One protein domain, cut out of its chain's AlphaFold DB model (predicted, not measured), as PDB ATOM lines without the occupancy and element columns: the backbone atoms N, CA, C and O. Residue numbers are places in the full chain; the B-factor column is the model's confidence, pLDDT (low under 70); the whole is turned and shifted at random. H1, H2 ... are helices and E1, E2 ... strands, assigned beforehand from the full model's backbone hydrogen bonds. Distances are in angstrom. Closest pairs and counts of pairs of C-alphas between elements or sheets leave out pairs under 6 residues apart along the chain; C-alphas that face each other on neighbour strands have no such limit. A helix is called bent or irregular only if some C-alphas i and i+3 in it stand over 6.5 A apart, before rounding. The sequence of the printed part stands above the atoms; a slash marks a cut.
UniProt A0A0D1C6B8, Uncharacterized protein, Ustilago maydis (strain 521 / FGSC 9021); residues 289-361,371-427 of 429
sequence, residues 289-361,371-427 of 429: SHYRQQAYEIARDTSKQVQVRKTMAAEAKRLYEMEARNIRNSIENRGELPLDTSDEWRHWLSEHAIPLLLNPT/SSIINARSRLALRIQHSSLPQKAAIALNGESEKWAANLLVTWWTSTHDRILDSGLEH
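Overview. This is residues 289 to 361 and 371 to 427 of the 429 residues of an uncharacterized protein of Ustilago maydis (strain 521 / FGSC 9021) (UniProt A0A0D1C6B8). Two long helices, H2 and H5, run side by side in opposite ways and make the long axis; H1 packs on them near one end, while H3, H4 and a small sheet of E1 and E2 gather near the other. The printed part has 130 residues with five named helices and two named strands, in the order H1 H2 E1 H3 H4 E2 H5; the sheet is antiparallel and the class mostly helix. It is compact, with a radius of gyration of the C-alphas of 15.9 A, and elongated, spanning 49 by 29 by 24 A.

Along the chain. E1 is residues 336 to 338 and E2 residues 394 to 396. H2, residues 306 to 333, measures 40.1 A, and H5, residues 400 to 426, 38.3 A. H1, residues 289 to 300, begins at C-alpha 289 (172.817, 138.938, 118.381); H5 ends at C-alpha 426 (191.024, 143.938, 102.300). H3 is residues 343 to 358, H4 residues 371 to 386. H3 is irregular, C-alphas 351 and 354 being 7.4 A apart, with a kink of 47 degrees near residue 352.

Arrangement. In the sheet, N 337 and O 395 are within hydrogen-bond range at 2.8 A. The closest C-alphas of E1 and H2 are Leu 337 and Ile 331, 5.6 A. The hub, H5, touches the four other helices. It touches H2 at a shallow tilt of 2 degrees, closest at C-alphas Leu 421 and Ala 313, 5.9 A. H1, H2 and H5 form an up and down bundle, each running against the one before; H1 and H2 are a helical hairpin. H5 touches H3 at C-alphas Leu 409 and Ala 353, 6.6 A, and H4 at Ser 401 and Ile 373, 5.2 A. Each O i to N i+4 pair is within range in H1, H2 and H4, against 10 of 12 in H3 and 22 of 23 in H5.

Size, cuts and confidence. The farthest C-alphas, Gln 305 and Ser 371, are 50.3 A apart. Residues 362 to 370 are not printed, leaving 13.2 A between C-alphas 361 and 371. No link printed whole is long. Confidence is under 70 at residues 289, 360 to 361, 386 to 392, 424 and 426 to 427.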
ATOM      1  N   SER A 289     172.868 139.583 119.690       66.81
ATOM      2  CA  SER A 289     172.817 138.938 118.381       66.81
ATOM      3  C   SER A 289     172.278 139.831 117.257       66.81
ATOM      4  O   SER A 289     172.932 139.918 116.229       66.81
ATOM      5  N   HIS A 290     171.161 140.549 117.429       71.62
ATOM      6  CA  HIS A 290     170.609 141.411 116.372       71.62
ATOM      7  C   HIS A 290     171.531 142.601 116.081       71.62
ATOM      8  O   HIS A 290     171.802 142.932 114.931       71.62
ATOM      9  N   TYR A 291     172.056 143.238 117.133       73.88
ATOM     10  CA  TYR A 291     173.007 144.340 116.975       73.88
ATOM     11  C   TYR A 291     174.329 143.863 116.359       73.88
ATOM     12  O   TYR A 291     174.888 144.532 115.492       73.88
ATOM     13  N   ARG A 292     174.798 142.670 116.744       80.69
ATOM     14  CA  ARG A 292     175.961 142.029 116.126       80.69
ATOM     15  C   ARG A 292     175.732 141.741 114.651       80.69
ATOM     16  O   ARG A 292     176.598 142.079 113.851       80.69
ATOM     17  N   GLN A 293     174.593 141.151 114.297       81.44
ATOM     18  CA  GLN A 293     174.251 140.845 112.913       81.44
ATOM     19  C   GLN A 293     174.207 142.125 112.074       81.44
ATOM     20  O   GLN A 293     174.832 142.191 111.022       81.44
ATOM     21  N   GLN A 294     173.579 143.184 112.587       81.69
ATOM     22  CA  GLN A 294     173.549 144.479 111.914       81.69
ATOM     23  C   GLN A 294     174.954 145.080 111.742       81.69
ATOM     24  O   GLN A 294     175.293 145.557 110.661       81.69
ATOM     25  N   ALA A 295     175.797 145.050 112.781       81.38
ATOM     26  CA  ALA A 295     177.180 145.523 112.690       81.38
ATOM     27  C   ALA A 295     177.990 144.704 111.670       81.38
ATOM     28  O   ALA A 295     178.753 145.266 110.886       81.38
ATOM     29  N   TYR A 296     177.783 143.389 111.638       84.25
ATOM     30  CA  TYR A 296     178.416 142.471 110.697       84.25
ATOM     31  C   TYR A 296     177.983 142.734 109.245       84.25
ATOM     32  O   TYR A 296     178.824 142.790 108.348       84.25
ATOM     33  N   GLU A 297     176.692 142.962 109.007       86.19
ATOM     34  CA  GLU A 297     176.150 143.319 107.693       86.19
ATOM     35  C   GLU A 297     176.699 144.669 107.214       86.19
ATOM     36  O   GLU A 297     177.213 144.762 106.100       86.19
ATOM     37  N   ILE A 298     176.692 145.695 108.073       80.69
ATOM     38  CA  ILE A 298     177.244 147.018 107.743       80.69
ATOM     39  C   ILE A 298     178.750 146.935 107.472       80.69
ATOM     40  O   ILE A 298     179.244 147.609 106.570       80.69
ATOM     41  N   ALA A 299     179.489 146.111 108.220       82.12
ATOM     42  CA  ALA A 299     180.918 145.904 108.008       82.12
ATOM     43  C   ALA A 299     181.228 145.300 106.627       82.12
ATOM     44  O   ALA A 299     182.244 145.643 106.017       82.12
ATOM     45  N   ARG A 300     180.351 144.422 106.128       84.00
ATOM     46  CA  ARG A 300     180.504 143.741 104.833       84.00
ATOM     47  C   ARG A 300     179.921 144.514 103.651       84.00
ATOM     48  O   ARG A 300     180.315 144.250 102.518       84.00
ATOM     49  N   ASP A 301     179.009 145.448 103.894       83.12
ATOM     50  CA  ASP A 301     178.333 146.225 102.856       83.12
ATOM     51  C   ASP A 301     179.295 147.213 102.174       83.12
ATOM     52  O   ASP A 301     179.620 148.280 102.701       83.12
ATOM     53  N   THR A 302     179.734 146.871 100.960       80.88
ATOM     54  CA  THR A 302     180.666 147.678 100.159       80.88
ATOM     55  C   THR A 302     180.108 149.047  99.769       80.88
ATOM     56  O   THR A 302     180.901 149.938  99.461       80.88
ATOM     57  N   SER A 303     178.786 149.258  99.843       81.56
ATOM     58  CA  SER A 303     178.165 150.571  99.625       81.56
ATOM     59  C   SER A 303     178.471 151.568 100.748       81.56
ATOM     60  O   SER A 303     178.324 152.779 100.571       81.56
ATOM     61  N   LYS A 304     178.907 151.084 101.919       78.19
ATOM     62  CA  LYS A 304     179.227 151.926 103.071       78.19
ATOM     63  C   LYS A 304     180.647 152.462 103.001       78.19
ATOM     64  O   LYS A 304     181.596 151.815 102.544       78.19
ATOM     65  N   GLN A 305     180.803 153.656 103.564       79.62
ATOM     66  CA  GLN A 305     182.092 154.317 103.690       79.62
ATOM     67  C   GLN A 305     183.084 153.436 104.464       79.62
ATOM     68  O   GLN A 305     182.735 152.806 105.462       79.62
ATOM     69  N   VAL A 306     184.347 153.429 104.034       78.50
ATOM     70  CA  VAL A 306     185.410 152.576 104.597       78.50
ATOM     71  C   VAL A 306     185.549 152.725 106.113       78.50
ATOM     72  O   VAL A 306     185.710 151.734 106.818       78.50
ATOM     73  N   GLN A 307     185.464 153.954 106.628       75.25
ATOM     74  CA  GLN A 307     185.581 154.216 108.067       75.25
ATOM     75  C   GLN A 307     184.404 153.629 108.856       75.25
ATOM     76  O   GLN A 307     184.590 153.061 109.932       75.25
ATOM     77  N   VAL A 308     183.196 153.687 108.288       75.75
ATOM     78  CA  VAL A 308     182.003 153.060 108.872       75.75
ATOM     79  C   VAL A 308     182.153 151.539 108.866       75.75
ATOM     80  O   VAL A 308     181.918 150.899 109.883       75.75
ATOM     81  N   ARG A 309     182.646 150.952 107.770       77.94
ATOM     82  CA  ARG A 309     182.920 149.510 107.714       77.94
ATOM     83  C   ARG A 309     183.954 149.063 108.743       77.94
ATOM     84  O   ARG A 309     183.727 148.081 109.435       77.94
ATOM     85  N   LYS A 310     185.062 149.797 108.892       78.19
ATOM     86  CA  LYS A 310     186.120 149.485 109.872       78.19
ATOM     87  C   LYS A 310     185.616 149.552 111.315       78.19
ATOM     88  O   LYS A 310     185.906 148.654 112.101       78.19
ATOM     89  N   THR A 311     184.861 150.593 111.659       78.81
ATOM     90  CA  THR A 311     184.292 150.749 113.010       78.81
ATOM     91  C   THR A 311     183.263 149.665 113.317       78.81
ATOM     92  O   THR A 311     183.323 149.057 114.383       78.81
ATOM     93  N   MET A 312     182.385 149.347 112.363       81.06
ATOM     94  CA  MET A 312     181.382 148.293 112.530       81.06
ATOM     95  C   MET A 312     181.996 146.894 112.531       81.06
ATOM     96  O   MET A 312     181.537 146.041 113.282       81.06
ATOM     97  N   ALA A 313     183.081 146.662 111.787       82.00
ATOM     98  CA  ALA A 313     183.842 145.419 111.866       82.00
ATOM     99  C   ALA A 313     184.450 145.234 113.262       82.00
ATOM    100  O   ALA A 313     184.308 144.168 113.853       82.00
ATOM    101  N   ALA A 314     185.080 146.274 113.821       79.88
ATOM    102  CA  ALA A 314     185.628 146.225 115.176       79.88
ATOM    103  C   ALA A 314     184.536 145.974 116.231       79.88
ATOM    104  O   ALA A 314     184.735 145.173 117.146       79.88
ATOM    105  N   GLU A 315     183.370 146.604 116.078       83.12
ATOM    106  CA  GLU A 315     182.236 146.394 116.979       83.12
ATOM    107  C   GLU A 315     181.646 144.983 116.841       83.12
ATOM    108  O   GLU A 315     181.405 144.317 117.848       83.12
ATOM    109  N   ALA A 316     181.504 144.468 115.617       84.00
ATOM    110  CA  ALA A 316     181.072 143.095 115.375       84.00
ATOM    111  C   ALA A 316     182.028 142.089 116.037       84.00
ATOM    112  O   ALA A 316     181.567 141.217 116.775       84.00
ATOM    113  N   LYS A 317     183.351 142.252 115.869       88.56
ATOM    114  CA  LYS A 317     184.363 141.414 116.542       88.56
ATOM    115  C   LYS A 317     184.206 141.442 118.059       88.56
ATOM    116  O   LYS A 317     184.113 140.390 118.691       88.56
ATOM    117  N   ARG A 318     184.078 142.636 118.648       87.25
ATOM    118  CA  ARG A 318     183.865 142.816 120.095       87.25
ATOM    119  C   ARG A 318     182.631 142.056 120.594       87.25
ATOM    120  O   ARG A 318     182.660 141.476 121.683       87.25
ATOM    121  N   LEU A 319     181.547 142.059 119.816       87.06
ATOM    122  CA  LEU A 319     180.297 141.371 120.149       87.06
ATOM    123  C   LEU A 319     180.411 139.846 120.005       87.06
ATOM    124  O   LEU A 319     179.937 139.133 120.891       87.06
ATOM    125  N   TYR A 320     181.080 139.339 118.964       90.31
ATOM    126  CA  TYR A 320     181.397 137.907 118.843       90.31
ATOM    127  C   TYR A 320     182.277 137.429 120.001       90.31
ATOM    128  O   TYR A 320     181.986 136.407 120.619       90.31
ATOM    129  N   GLU A 321     183.310 138.189 120.371       91.06
ATOM    130  CA  GLU A 321     184.163 137.867 121.517       91.06
ATOM    131  C   GLU A 321     183.403 137.887 122.845       91.06
ATOM    132  O   GLU A 321     183.734 137.137 123.767       91.06
ATOM    133  N   MET A 322     182.410 138.766 122.988       89.94
ATOM    134  CA  MET A 322     181.563 138.813 124.175       89.94
ATOM    135  C   MET A 322     180.696 137.556 124.291       89.94
ATOM    136  O   MET A 322     180.676 136.943 125.359       89.94
ATOM    137  N   GLU A 323     180.043 137.127 123.207       89.44
ATOM    138  CA  GLU A 323     179.286 135.870 123.214       89.44
ATOM    139  C   GLU A 323     180.212 134.670 123.428       89.44
ATOM    140  O   GLU A 323     179.948 133.838 124.291       89.44
ATOM    141  N   ALA A 324     181.350 134.616 122.738       91.56
ATOM    142  CA  ALA A 324     182.326 133.549 122.907       91.56
ATOM    143  C   ALA A 324     182.836 133.449 124.352       91.56
ATOM    144  O   ALA A 324     183.010 132.347 124.870       91.56
ATOM    145  N   ARG A 325     183.047 134.580 125.039       91.38
ATOM    146  CA  ARG A 325     183.375 134.592 126.473       91.38
ATOM    147  C   ARG A 325     182.238 134.034 127.321       91.38
ATOM    148  O   ARG A 325     182.511 133.253 128.226       91.38
ATOM    149  N   ASN A 326     180.987 134.373 127.019       89.56
ATOM    150  CA  ASN A 326     179.830 133.820 127.729       89.56
ATOM    151  C   ASN A 326     179.720 132.300 127.533       89.56
ATOM    152  O   ASN A 326     179.541 131.573 128.511       89.56
ATOM    153  N   ILE A 327     179.917 131.811 126.306       90.88
ATOM    154  CA  ILE A 327     179.922 130.378 125.993       90.88
ATOM    155  C   ILE A 327     181.069 129.674 126.732       90.88
ATOM    156  O   ILE A 327     180.833 128.688 127.427       90.88
ATOM    157  N   ARG A 328     182.299 130.206 126.667       93.12
ATOM    158  CA  ARG A 328     183.463 129.663 127.398       93.12
ATOM    159  C   ARG A 328     183.225 129.629 128.905       93.12
ATOM    160  O   ARG A 328     183.521 128.629 129.547       93.12
ATOM    161  N   ASN A 329     182.633 130.679 129.472       92.25
ATOM    162  CA  ASN A 329     182.280 130.710 130.889       92.25
ATOM    163  C   ASN A 329     181.272 129.609 131.252       92.25
ATOM    164  O   ASN A 329     181.377 129.038 132.335       92.25
ATOM    165  N   SER A 330     180.319 129.294 130.373       88.44
ATOM    166  CA  SER A 330     179.400 128.167 130.575       88.44
ATOM    167  C   SER A 330     180.125 126.819 130.500       88.44
ATOM    168  O   SER A 330     179.945 125.972 131.374       88.44
ATOM    169  N   ILE A 331     181.018 126.642 129.523       92.44
ATOM    170  CA  ILE A 331     181.820 125.419 129.361       92.44
ATOM    171  C   ILE A 331     182.682 125.165 130.603       92.44
ATOM    172  O   ILE A 331     182.700 124.054 131.137       92.44
ATOM    173  N   GLU A 332     183.375 126.191 131.093       93.06
ATOM    174  CA  GLU A 332     184.290 126.038 132.220       93.06
ATOM    175  C   GLU A 332     183.551 125.875 133.547       93.06
ATOM    176  O   GLU A 332     183.822 124.915 134.275       93.06
ATOM    177  N   ASN A 333     182.587 126.758 133.836       90.19
ATOM    178  CA  ASN A 333     181.949 126.828 135.152       90.19
ATOM    179  C   ASN A 333     180.771 125.864 135.310       90.19
ATOM    180  O   ASN A 333     180.577 125.324 136.394       90.19
ATOM    181  N   ARG A 334     179.973 125.661 134.254       88.06
ATOM    182  CA  ARG A 334     178.795 124.776 134.286       88.06
ATOM    183  C   ARG A 334     179.079 123.406 133.687       88.06
ATOM    184  O   ARG A 334     178.357 122.464 133.973       88.06
ATOM    185  N   GLY A 335     180.145 123.272 132.892       90.50
ATOM    186  CA  GLY A 335     180.417 122.024 132.183       90.50
ATOM    187  C   GLY A 335     179.394 121.762 131.085       90.50
ATOM    188  O   GLY A 335     179.059 120.615 130.829       90.50
ATOM    189  N   GLU A 336     178.883 122.811 130.447       91.50
ATOM    190  CA  GLU A 336     177.818 122.714 129.451       91.50
ATOM    191  C   GLU A 336     178.168 123.553 128.224       91.50
ATOM    192  O   GLU A 336     178.682 124.666 128.347       91.50
ATOM    193  N   LEU A 337     177.858 123.023 127.042       89.69
ATOM    194  CA  LEU A 337     177.869 123.750 125.780       89.69
ATOM    195  C   LEU A 337     176.479 124.364 125.561       89.69
ATOM    196  O   LEU A 337     175.561 123.625 125.190       89.69
ATOM    197  N   PRO A 338     176.293 125.672 125.799       85.25
ATOM    198  CA  PRO A 338     175.008 126.317 125.586       85.25
ATOM    199  C   PRO A 338     174.722 126.430 124.082       85.25
ATOM    200  O   PRO A 338     175.616 126.711 123.281       85.25
ATOM    201  N   LEU A 339     173.475 126.167 123.705       81.44
ATOM    202  CA  LEU A 339     172.938 126.259 122.343       81.44
ATOM    203  C   LEU A 339     171.944 127.419 122.202       81.44
ATOM    204  O   LEU A 339     171.623 127.819 121.090       81.44
ATOM    205  N   ASP A 340     171.447 127.934 123.324       77.69
ATOM    206  CA  ASP A 340     170.444 128.991 123.441       77.69
ATOM    207  C   ASP A 340     171.038 130.410 123.442       77.69
ATOM    208  O   ASP A 340     170.312 131.384 123.632       77.69
ATOM    209  N   THR A 341     172.350 130.556 123.229       77.00
ATOM    210  CA  THR A 341     173.011 131.870 123.264       77.00
ATOM    211  C   THR A 341     172.643 132.747 122.071       77.00
ATOM    212  O   THR A 341     172.364 133.935 122.242       77.00
ATOM    213  N   SER A 342     172.627 132.175 120.868       80.25
ATOM    214  CA  SER A 342     172.127 132.821 119.657       80.25
ATOM    215  C   SER A 342     171.754 131.786 118.598       80.25
ATOM    216  O   SER A 342     172.376 130.726 118.494       80.25
ATOM    217  N   ASP A 343     170.762 132.119 117.771       80.69
ATOM    218  CA  ASP A 343     170.362 131.273 116.642       80.69
ATOM    219  C   ASP A 343     171.498 131.111 115.623       80.69
ATOM    220  O   ASP A 343     171.667 130.037 115.053       80.69
ATOM    221  N   GLU A 344     172.333 132.142 115.456       86.12
ATOM    222  CA  GLU A 344     173.534 132.101 114.617       86.12
ATOM    223  C   GLU A 344     174.527 131.036 115.099       86.12
ATOM    224  O   GLU A 344     174.956 130.189 114.317       86.12
ATOM    225  N   TRP A 345     174.866 131.043 116.392       86.50
ATOM    226  CA  TRP A 345     175.751 130.042 116.988       86.50
ATOM    227  C   TRP A 345     175.182 128.629 116.833       86.50
ATOM    228  O   TRP A 345     175.883 127.699 116.432       86.50
ATOM    229  N   ARG A 346     173.888 128.473 117.113       83.75
ATOM    230  CA  ARG A 346     173.177 127.198 117.007       83.75
ATOM    231  C   ARG A 346     173.175 126.654 115.580       83.75
ATOM    232  O   ARG A 346     173.424 125.465 115.373       83.75
ATOM    233  N   HIS A 347     172.913 127.520 114.609       86.25
ATOM    234  CA  HIS A 347     172.935 127.181 113.195       86.25
ATOM    235  C   HIS A 347     174.353 126.810 112.746       86.25
ATOM    236  O   HIS A 347     174.552 125.727 112.197       86.25
ATOM    237  N   TRP A 348     175.358 127.614 113.102       90.25
ATOM    238  CA  TRP A 348     176.764 127.323 112.810       90.25
ATOM    239  C   TRP A 348     177.213 125.974 113.386       90.25
ATOM    240  O   TRP A 348     177.869 125.186 112.703       90.25
ATOM    241  N   LEU A 349     176.818 125.656 114.623       89.12
ATOM    242  CA  LEU A 349     177.092 124.352 115.223       89.12
ATOM    243  C   LEU A 349     176.458 123.210 114.423       89.12
ATOM    244  O   LEU A 349     177.113 122.192 114.199       89.12
ATOM    245  N   SER A 350     175.205 123.375 113.990       85.44
ATOM    246  CA  SER A 350     174.491 122.351 113.222       85.44
ATOM    247  C   SER A 350     175.177 122.032 111.894       85.44
ATOM    248  O   SER A 350     175.271 120.866 111.515       85.44
ATOM    249  N   GLU A 351     175.720 123.050 111.228       86.94
ATOM    250  CA  GLU A 351     176.325 122.893 109.910       86.94
ATOM    251  C   GLU A 351     177.803 122.503 109.970       86.94
ATOM    252  O   GLU A 351     178.290 121.774 109.105       86.94
ATOM    253  N   HIS A 352     178.560 123.022 110.941       87.62
ATOM    254  CA  HIS A 352     180.027 122.983 110.896       87.62
ATOM    255  C   HIS A 352     180.665 122.199 112.043       87.62
ATOM    256  O   HIS A 352     181.801 121.737 111.900       87.62
ATOM    257  N   ALA A 353     179.974 121.977 113.166       85.94
ATOM    258  CA  ALA A 353     180.610 121.344 114.322       85.94
ATOM    259  C   ALA A 353     180.994 119.882 114.066       85.94
ATOM    260  O   ALA A 353     182.098 119.474 114.425       85.94
ATOM    261  N   ILE A 354     180.118 119.091 113.437       86.69
ATOM    262  CA  ILE A 354     180.369 117.658 113.206       86.69
ATOM    263  C   ILE A 354     181.592 117.451 112.295       86.69
ATOM    264  O   ILE A 354     182.516 116.748 112.722       86.69
ATOM    265  N   PRO A 355     181.683 118.086 111.104       85.19
ATOM    266  CA  PRO A 355     182.878 117.989 110.273       85.19
ATOM    267  C   PRO A 355     184.147 118.415 111.014       85.19
ATOM    268  O   PRO A 355     185.152 117.716 110.936       85.19
ATOM    269  N   LEU A 356     184.113 119.514 111.778       85.44
ATOM    270  CA  LEU A 356     185.279 120.020 112.516       85.44
ATOM    271  C   LEU A 356     185.727 119.074 113.638       85.44
ATOM    272  O   LEU A 356     186.925 118.847 113.837       85.44
ATOM    273  N   LEU A 357     184.784 118.481 114.370       85.50
ATOM    274  CA  LEU A 357     185.094 117.542 115.445       85.50
ATOM    275  C   LEU A 357     185.613 116.207 114.921       85.50
ATOM    276  O   LEU A 357     186.480 115.626 115.566       85.50
ATOM    277  N   LEU A 358     185.140 115.743 113.766       82.94
ATOM    278  CA  LEU A 358     185.552 114.459 113.195       82.94
ATOM    279  C   LEU A 358     186.776 114.562 112.278       82.94
ATOM    280  O   LEU A 358     187.407 113.543 112.003       82.94
ATOM    281  N   ASN A 359     187.151 115.767 111.828       76.44
ATOM    282  CA  ASN A 359     188.275 115.923 110.911       76.44
ATOM    283  C   ASN A 359     189.588 115.460 111.571       76.44
ATOM    284  O   ASN A 359     189.981 116.026 112.608       76.44
ATOM    285  N   PRO A 360     190.310 114.476 111.005       59.72
ATOM    286  CA  PRO A 360     191.656 114.175 111.458       59.72
ATOM    287  C   PRO A 360     192.499 115.421 111.206       59.72
ATOM    288  O   PRO A 360     192.697 115.833 110.065       59.72
ATOM    289  N   THR A 361     192.968 116.064 112.273       56.69
ATOM    290  CA  THR A 361     193.862 117.216 112.173       56.69
ATOM    291  C   THR A 361     195.111 116.769 111.420       56.69
ATOM    292  O   THR A 361     195.999 116.149 112.002       56.69
ATOM    293  N   SER A 371     194.329 109.715 122.717       79.31
ATOM    294  CA  SER A 371     193.132 108.919 122.412       79.31
ATOM    295  C   SER A 371     191.898 109.413 123.179       79.31
ATOM    296  O   SER A 371     190.794 109.396 122.639       79.31
ATOM    297  N   SER A 372     192.088 109.940 124.396       82.19
ATOM    298  CA  SER A 372     191.035 110.588 125.190       82.19
ATOM    299  C   SER A 372     190.393 111.772 124.465       82.19
ATOM    300  O   SER A 372     189.168 111.862 124.406       82.19
ATOM    301  N   ILE A 373     191.202 112.658 123.875       82.75
ATOM    302  CA  ILE A 373     190.712 113.842 123.156       82.75
ATOM    303  C   ILE A 373     190.000 113.431 121.866       82.75
ATOM    304  O   ILE A 373     188.943 113.973 121.553       82.75
ATOM    305  N   ILE A 374     190.540 112.452 121.137       82.25
ATOM    306  CA  ILE A 374     189.912 111.934 119.913       82.25
ATOM    307  C   ILE A 374     188.535 111.344 120.238       82.25
ATOM    308  O   ILE A 374     187.539 111.726 119.627       82.25
ATOM    309  N   ASN A 375     188.454 110.493 121.262       85.12
ATOM    310  CA  ASN A 375     187.191 109.901 121.698       85.12
ATOM    311  C   ASN A 375     186.207 110.964 122.209       85.12
ATOM    312  O   ASN A 375     185.017 110.886 121.910       85.12
ATOM    313  N   ALA A 376     186.684 111.976 122.938       86.62
ATOM    314  CA  ALA A 376     185.862 113.091 123.406       86.62
ATOM    315  C   ALA A 376     185.267 113.908 122.249       86.62
ATOM    316  O   ALA A 376     184.081 114.239 122.290       86.62
ATOM    317  N   ARG A 377     186.046 114.183 121.192       88.31
ATOM    318  CA  ARG A 377     185.554 114.851 119.975       88.31
ATOM    319  C   ARG A 377     184.449 114.040 119.305       88.31
ATOM    320  O   ARG A 377     183.394 114.596 119.015       88.31
ATOM    321  N   SER A 378     184.653 112.734 119.129       86.94
ATOM    322  CA  SER A 378     183.649 111.848 118.529       86.94
ATOM    323  C   SER A 378     182.369 111.772 119.368       86.94
ATOM    324  O   SER A 378     181.274 111.885 118.825       86.94
ATOM    325  N   ARG A 379     182.476 111.660 120.702       87.81
ATOM    326  CA  ARG A 379     181.306 111.669 121.600       87.81
ATOM    327  C   ARG A 379     180.554 112.997 121.565       87.81
ATOM    328  O   ARG A 379     179.325 113.005 121.568       87.81
ATOM    329  N   LEU A 380     181.271 114.121 121.538       88.56
ATOM    330  CA  LEU A 380     180.649 115.437 121.411       88.56
ATOM    331  C   LEU A 380     179.942 115.583 120.056       88.56
ATOM    332  O   LEU A 380     178.800 116.030 120.035       88.56
ATOM    333  N   ALA A 381     180.563 115.132 118.962       88.00
ATOM    334  CA  ALA A 381     179.968 115.157 117.627       88.00
ATOM    335  C   ALA A 381     178.665 114.348 117.564       88.00
ATOM    336  O   ALA A 381     177.650 114.864 117.107       88.00
ATOM    337  N   LEU A 382     178.662 113.126 118.112       86.75
ATOM    338  CA  LEU A 382     177.456 112.299 118.199       86.75
ATOM    339  C   LEU A 382     176.359 112.978 119.025       86.75
ATOM    340  O   LEU A 382     175.199 112.972 118.630       86.75
ATOM    341  N   ARG A 383     176.693 113.614 120.155       86.62
ATOM    342  CA  ARG A 383     175.685 114.322 120.962       86.62
ATOM    343  C   ARG A 383     175.108 115.544 120.264       86.62
ATOM    344  O   ARG A 383     173.925 115.794 120.451       86.62
ATOM    345  N   ILE A 384     175.906 116.263 119.475       85.38
ATOM    346  CA  ILE A 384     175.430 117.369 118.633       85.38
ATOM    347  C   ILE A 384     174.508 116.827 117.529       85.38
ATOM    348  O   ILE A 384     173.435 117.378 117.305       85.38
ATOM    349  N   GLN A 385     174.874 115.709 116.899       82.50
ATOM    350  CA  GLN A 385     174.078 115.069 115.847       82.50
ATOM    351  C   GLN A 385     172.739 114.514 116.359       82.50
ATOM    352  O   GLN A 385     171.719 114.642 115.692       82.50
ATOM    353  N   HIS A 386     172.739 113.889 117.539       68.50
ATOM    354  CA  HIS A 386     171.545 113.295 118.150       68.50
ATOM    355  C   HIS A 386     170.735 114.281 118.991       68.50
ATOM    356  O   HIS A 386     169.601 113.989 119.369       68.50
ATOM    357  N   SER A 387     171.293 115.443 119.339       66.00
ATOM    358  CA  SER A 387     170.477 116.513 119.885       66.00
ATOM    359  C   SER A 387     169.566 117.038 118.790       66.00
ATOM    360  O   SER A 387     170.048 117.474 117.749       66.00
ATOM    361  N   SER A 388     168.259 117.082 119.053       61.38
ATOM    362  CA  SER A 388     167.398 118.056 118.396       61.38
ATOM    363  C   SER A 388     167.897 119.434 118.823       61.38
ATOM    364  O   SER A 388     167.427 120.012 119.802       61.38
ATOM    365  N   LEU A 389     168.916 119.931 118.113       65.62
ATOM    366  CA  LEU A 389     169.486 121.253 118.318       65.62
ATOM    367  C   LEU A 389     168.385 122.290 118.522       65.62
ATOM    368  O   LEU A 389     168.534 122.969 119.525       65.62
ATOM    369  N   PRO A 390     167.273 122.345 117.739       60.25
ATOM    370  CA  PRO A 390     166.152 123.280 117.943       60.25
ATOM    371  C   PRO A 390     165.367 123.151 119.265       60.25
ATOM    372  O   PRO A 390     164.719 124.114 119.667       60.25
ATOM    373  N   GLN A 391     165.449 122.032 119.984       61.50
ATOM    374  CA  GLN A 391     164.698 121.814 121.232       61.50
ATOM    375  C   GLN A 391     165.583 121.821 122.487       61.50
ATOM    376  O   GLN A 391     165.079 122.039 123.585       61.50
ATOM    377  N   LYS A 392     166.896 121.590 122.356       67.38
ATOM    378  CA  LYS A 392     167.822 121.606 123.498       67.38
ATOM    379  C   LYS A 392     168.418 122.993 123.727       67.38
ATOM    380  O   LYS A 392     168.897 123.618 122.785       67.38
ATOM    381  N   ALA A 393     168.434 123.417 124.991       72.69
ATOM    382  CA  ALA A 393     169.085 124.653 125.429       72.69
ATOM    383  C   ALA A 393     170.603 124.487 125.616       72.69
ATOM    384  O   ALA A 393     171.358 125.404 125.326       72.69
ATOM    385  N   ALA A 394     171.073 123.309 126.046       83.94
ATOM    386  CA  ALA A 394     172.494 123.032 126.247       83.94
ATOM    387  C   ALA A 394     172.834 121.540 126.080       83.94
ATOM    388  O   ALA A 394     171.967 120.666 126.174       83.94
ATOM    389  N   ILE A 395     174.117 121.247 125.849       85.44
ATOM    390  CA  ILE A 395     174.689 119.895 125.830       85.44
ATOM    391  C   ILE A 395     175.667 119.772 127.002       85.44
ATOM    392  O   ILE A 395     176.681 120.467 127.036       85.44
ATOM    393  N   ALA A 396     175.396 118.870 127.945       88.00
ATOM    394  CA  ALA A 396     176.310 118.589 129.054       88.00
ATOM    395  C   ALA A 396     177.657 118.040 128.548       88.00
ATOM    396  O   ALA A 396     177.692 117.246 127.608       88.00
ATOM    397  N   LEU A 397     178.761 118.443 129.177       90.81
ATOM    398  CA  LEU A 397     180.131 118.053 128.846       90.81
ATOM    399  C   LEU A 397     180.723 117.207 129.978       90.81
ATOM    400  O   LEU A 397     180.801 117.621 131.133       90.81
ATOM    401  N   ASN A 398     181.198 116.022 129.622       85.81
ATOM    402  CA  ASN A 398     181.703 115.011 130.532       85.81
ATOM    403  C   ASN A 398     183.238 115.059 130.525       85.81
ATOM    404  O   ASN A 398     183.914 114.362 129.764       85.81
ATOM    405  N   GLY A 399     183.785 115.914 131.389       88.81
ATOM    406  CA  GLY A 399     185.219 116.006 131.668       88.81
ATOM    407  C   GLY A 399     186.001 116.994 130.797       88.81
ATOM    408  O   GLY A 399     185.484 117.631 129.879       88.81
ATOM    409  N   GLU A 400     187.292 117.122 131.099       89.69
ATOM    410  CA  GLU A 400     188.172 118.152 130.527       89.69
ATOM    411  C   GLU A 400     188.393 118.001 129.019       89.69
ATOM    412  O   GLU A 400     188.465 118.992 128.298       89.69
ATOM    413  N   SER A 401     188.455 116.766 128.509       89.62
ATOM    414  CA  SER A 401     188.647 116.523 127.071       89.62
ATOM    415  C   SER A 401     187.447 116.991 126.234       89.62
ATOM    416  O   SER A 401     187.621 117.430 125.099       89.62
ATOM    417  N   GLU A 402     186.232 116.933 126.786       89.69
ATOM    418  CA  GLU A 402     185.026 117.430 126.113       89.69
ATOM    419  C   GLU A 402     184.889 118.946 126.242       89.69
ATOM    420  O   GLU A 402     184.520 119.594 125.263       89.69
ATOM    421  N   LYS A 403     185.285 119.527 127.386       92.12
ATOM    422  CA  LYS A 403     185.445 120.986 127.524       92.12
ATOM    423  C   LYS A 403     186.443 121.537 126.509       92.12
ATOM    424  O   LYS A 403     186.158 122.523 125.837       92.12
ATOM    425  N   TRP A 404     187.577 120.861 126.324       90.12
ATOM    426  CA  TRP A 404     188.566 121.228 125.311       90.12
ATOM    427  C   TRP A 404     187.975 121.199 123.895       90.12
ATOM    428  O   TRP A 404     188.137 122.159 123.144       90.12
ATOM    429  N   ALA A 405     187.244 120.137 123.539       89.31
ATOM    430  CA  ALA A 405     186.603 120.022 122.228       89.31
ATOM    431  C   ALA A 405     185.514 121.091 122.014       89.31
ATOM    432  O   ALA A 405     185.401 121.647 120.923       89.31
ATOM    433  N   ALA A 406     184.751 121.429 123.053       91.69
ATOM    434  CA  ALA A 406     183.774 122.512 123.014       91.69
ATOM    435  C   ALA A 406     184.450 123.887 122.841       91.69
ATOM    436  O   ALA A 406     184.055 124.671 121.981       91.69
ATOM    437  N   ASN A 407     185.528 124.161 123.578       92.06
ATOM    438  CA  ASN A 407     186.310 125.393 123.429       92.06
ATOM    439  C   ASN A 407     186.974 125.511 122.049       92.06
ATOM    440  O   ASN A 407     187.115 126.621 121.522       92.06
ATOM    441  N   LEU A 408     187.358 124.384 121.443       90.25
ATOM    442  CA  LEU A 408     187.848 124.340 120.068       90.25
ATOM    443  C   LEU A 408     186.776 124.851 119.097       90.25
ATOM    444  O   LEU A 408     187.089 125.700 118.267       90.25
ATOM    445  N   LEU A 409     185.522 124.403 119.234       92.00
ATOM    446  CA  LEU A 409     184.408 124.878 118.404       92.00
ATOM    447  C   LEU A 409     184.194 126.385 118.535       92.00
ATOM    448  O   LEU A 409     184.119 127.075 117.524       92.00
ATOM    449  N   VAL A 410     184.179 126.908 119.765       93.06
ATOM    450  CA  VAL A 410     184.031 128.355 120.004       93.06
ATOM    451  C   VAL A 410     185.159 129.141 119.338       93.06
ATOM    452  O   VAL A 410     184.928 130.188 118.747       93.06
ATOM    453  N   THR A 411     186.391 128.634 119.416       91.31
ATOM    454  CA  THR A 411     187.563 129.290 118.820       91.31
ATOM    455  C   THR A 411     187.500 129.296 117.295       91.31
ATOM    456  O   THR A 411     187.814 130.311 116.674       91.31
ATOM    457  N   TRP A 412     187.067 128.185 116.694       91.38
ATOM    458  CA  TRP A 412     186.829 128.106 115.254       91.38
ATOM    459  C   TRP A 412     185.767 129.101 114.815       91.38
ATOM    460  O   TRP A 412     186.017 129.878 113.903       91.38
ATOM    461  N   TRP A 413     184.635 129.133 115.510       91.81
ATOM    462  CA  TRP A 413     183.547 130.056 115.219       91.81
ATOM    463  C   TRP A 413     183.998 131.522 115.249       91.81
ATOM    464  O   TRP A 413     183.826 132.236 114.259       91.81
ATOM    465  N   THR A 414     184.687 131.951 116.316       91.06
ATOM    466  CA  THR A 414     185.228 133.321 116.393       91.06
ATOM    467  C   THR A 414     186.239 133.607 115.287       91.06
ATOM    468  O   THR A 414     186.157 134.637 114.628       91.06
ATOM    469  N   SER A 415     187.153 132.667 115.018       88.69
ATOM    470  CA  SER A 415     188.186 132.851 113.993       88.69
ATOM    471  C   SER A 415     187.604 132.926 112.580       88.69
ATOM    472  O   SER A 415     188.128 133.664 111.746       88.69
ATOM    473  N   THR A 416     186.543 132.168 112.291       88.75
ATOM    474  CA  THR A 416     185.850 132.218 111.002       88.75
ATOM    475  C   THR A 416     185.228 133.594 110.784       88.75
ATOM    476  O   THR A 416     185.391 134.167 109.707       88.75
ATOM    477  N   HIS A 417     184.562 134.155 111.794       89.19
ATOM    478  CA  HIS A 417     183.955 135.478 111.676       89.19
ATOM    479  C   HIS A 417     184.985 136.604 111.599       89.19
ATOM    480  O   HIS A 417     184.827 137.485 110.755       89.19
ATOM    481  N   ASP A 418     186.073 136.524 112.367       89.00
ATOM    482  CA  ASP A 418     187.188 137.471 112.266       89.00
ATOM    483  C   ASP A 418     187.770 137.503 110.854       89.00
ATOM    484  O   ASP A 418     187.904 138.575 110.267       89.00
ATOM    485  N   ARG A 419     188.030 136.327 110.265       88.25
ATOM    486  CA  ARG A 419     188.555 136.221 108.900       88.25
ATOM    487  C   ARG A 419     187.612 136.840 107.873       88.25
ATOM    488  O   ARG A 419     188.078 137.517 106.961       88.25
ATOM    489  N   ILE A 420     186.303 136.598 107.985       87.31
ATOM    490  CA  ILE A 420     185.337 137.170 107.037       87.31
ATOM    491  C   ILE A 420     185.310 138.696 107.168       87.31
ATOM    492  O   ILE A 420     185.358 139.392 106.153       87.31
ATOM    493  N   LEU A 421     185.287 139.210 108.400       86.75
ATOM    494  CA  LEU A 421     185.325 140.646 108.669       86.75
ATOM    495  C   LEU A 421     186.610 141.293 108.138       86.75
ATOM    496  O   LEU A 421     186.532 142.358 107.534       86.75
ATOM    497  N   ASP A 422     187.761 140.637 108.286       86.00
ATOM    498  CA  ASP A 422     189.037 141.134 107.759       86.00
ATOM    499  C   ASP A 422     189.071 141.112 106.227       86.00
ATOM    500  O   ASP A 422     189.358 142.133 105.603       86.00
ATOM    501  N   SER A 423     188.655 140.011 105.593       80.25
ATOM    502  CA  SER A 423     188.588 139.928 104.122       80.25
ATOM    503  C   SER A 423     187.634 140.960 103.492       80.25
ATOM    504  O   SER A 423     187.891 141.472 102.399       80.25
ATOM    505  N   GLY A 424     186.552 141.328 104.192       68.12
ATOM    506  CA  GLY A 424     185.626 142.385 103.768       68.12
ATOM    507  C   GLY A 424     186.242 143.791 103.775       68.12
ATOM    508  O   GLY A 424     185.732 144.697 103.111       68.12
ATOM    509  N   LEU A 425     187.359 143.968 104.484       72.94
ATOM    510  CA  LEU A 425     188.131 145.207 104.558       72.94
ATOM    511  C   LEU A 425     189.343 145.217 103.612       72.94
ATOM    512  O   LEU A 425     189.811 146.297 103.270       72.94
ATOM    513  N   GLU A 426     189.835 144.057 103.167       66.44
ATOM    514  CA  GLU A 426     191.024 143.938 102.300       66.44
ATOM    515  C   GLU A 426     190.809 144.476 100.873       66.44
ATOM    516  O   GLU A 426     191.760 144.917 100.236       66.44
ATOM    517  N   HIS A 427     189.565 144.561 100.392       55.91
ATOM    518  CA  HIS A 427     189.217 145.109  99.067       55.91
ATOM    519  C   HIS A 427     189.256 146.653  99.005       55.91
ATOM    520  O   HIS A 427     188.527 147.275  98.234       55.91
TER     521      HIS A 427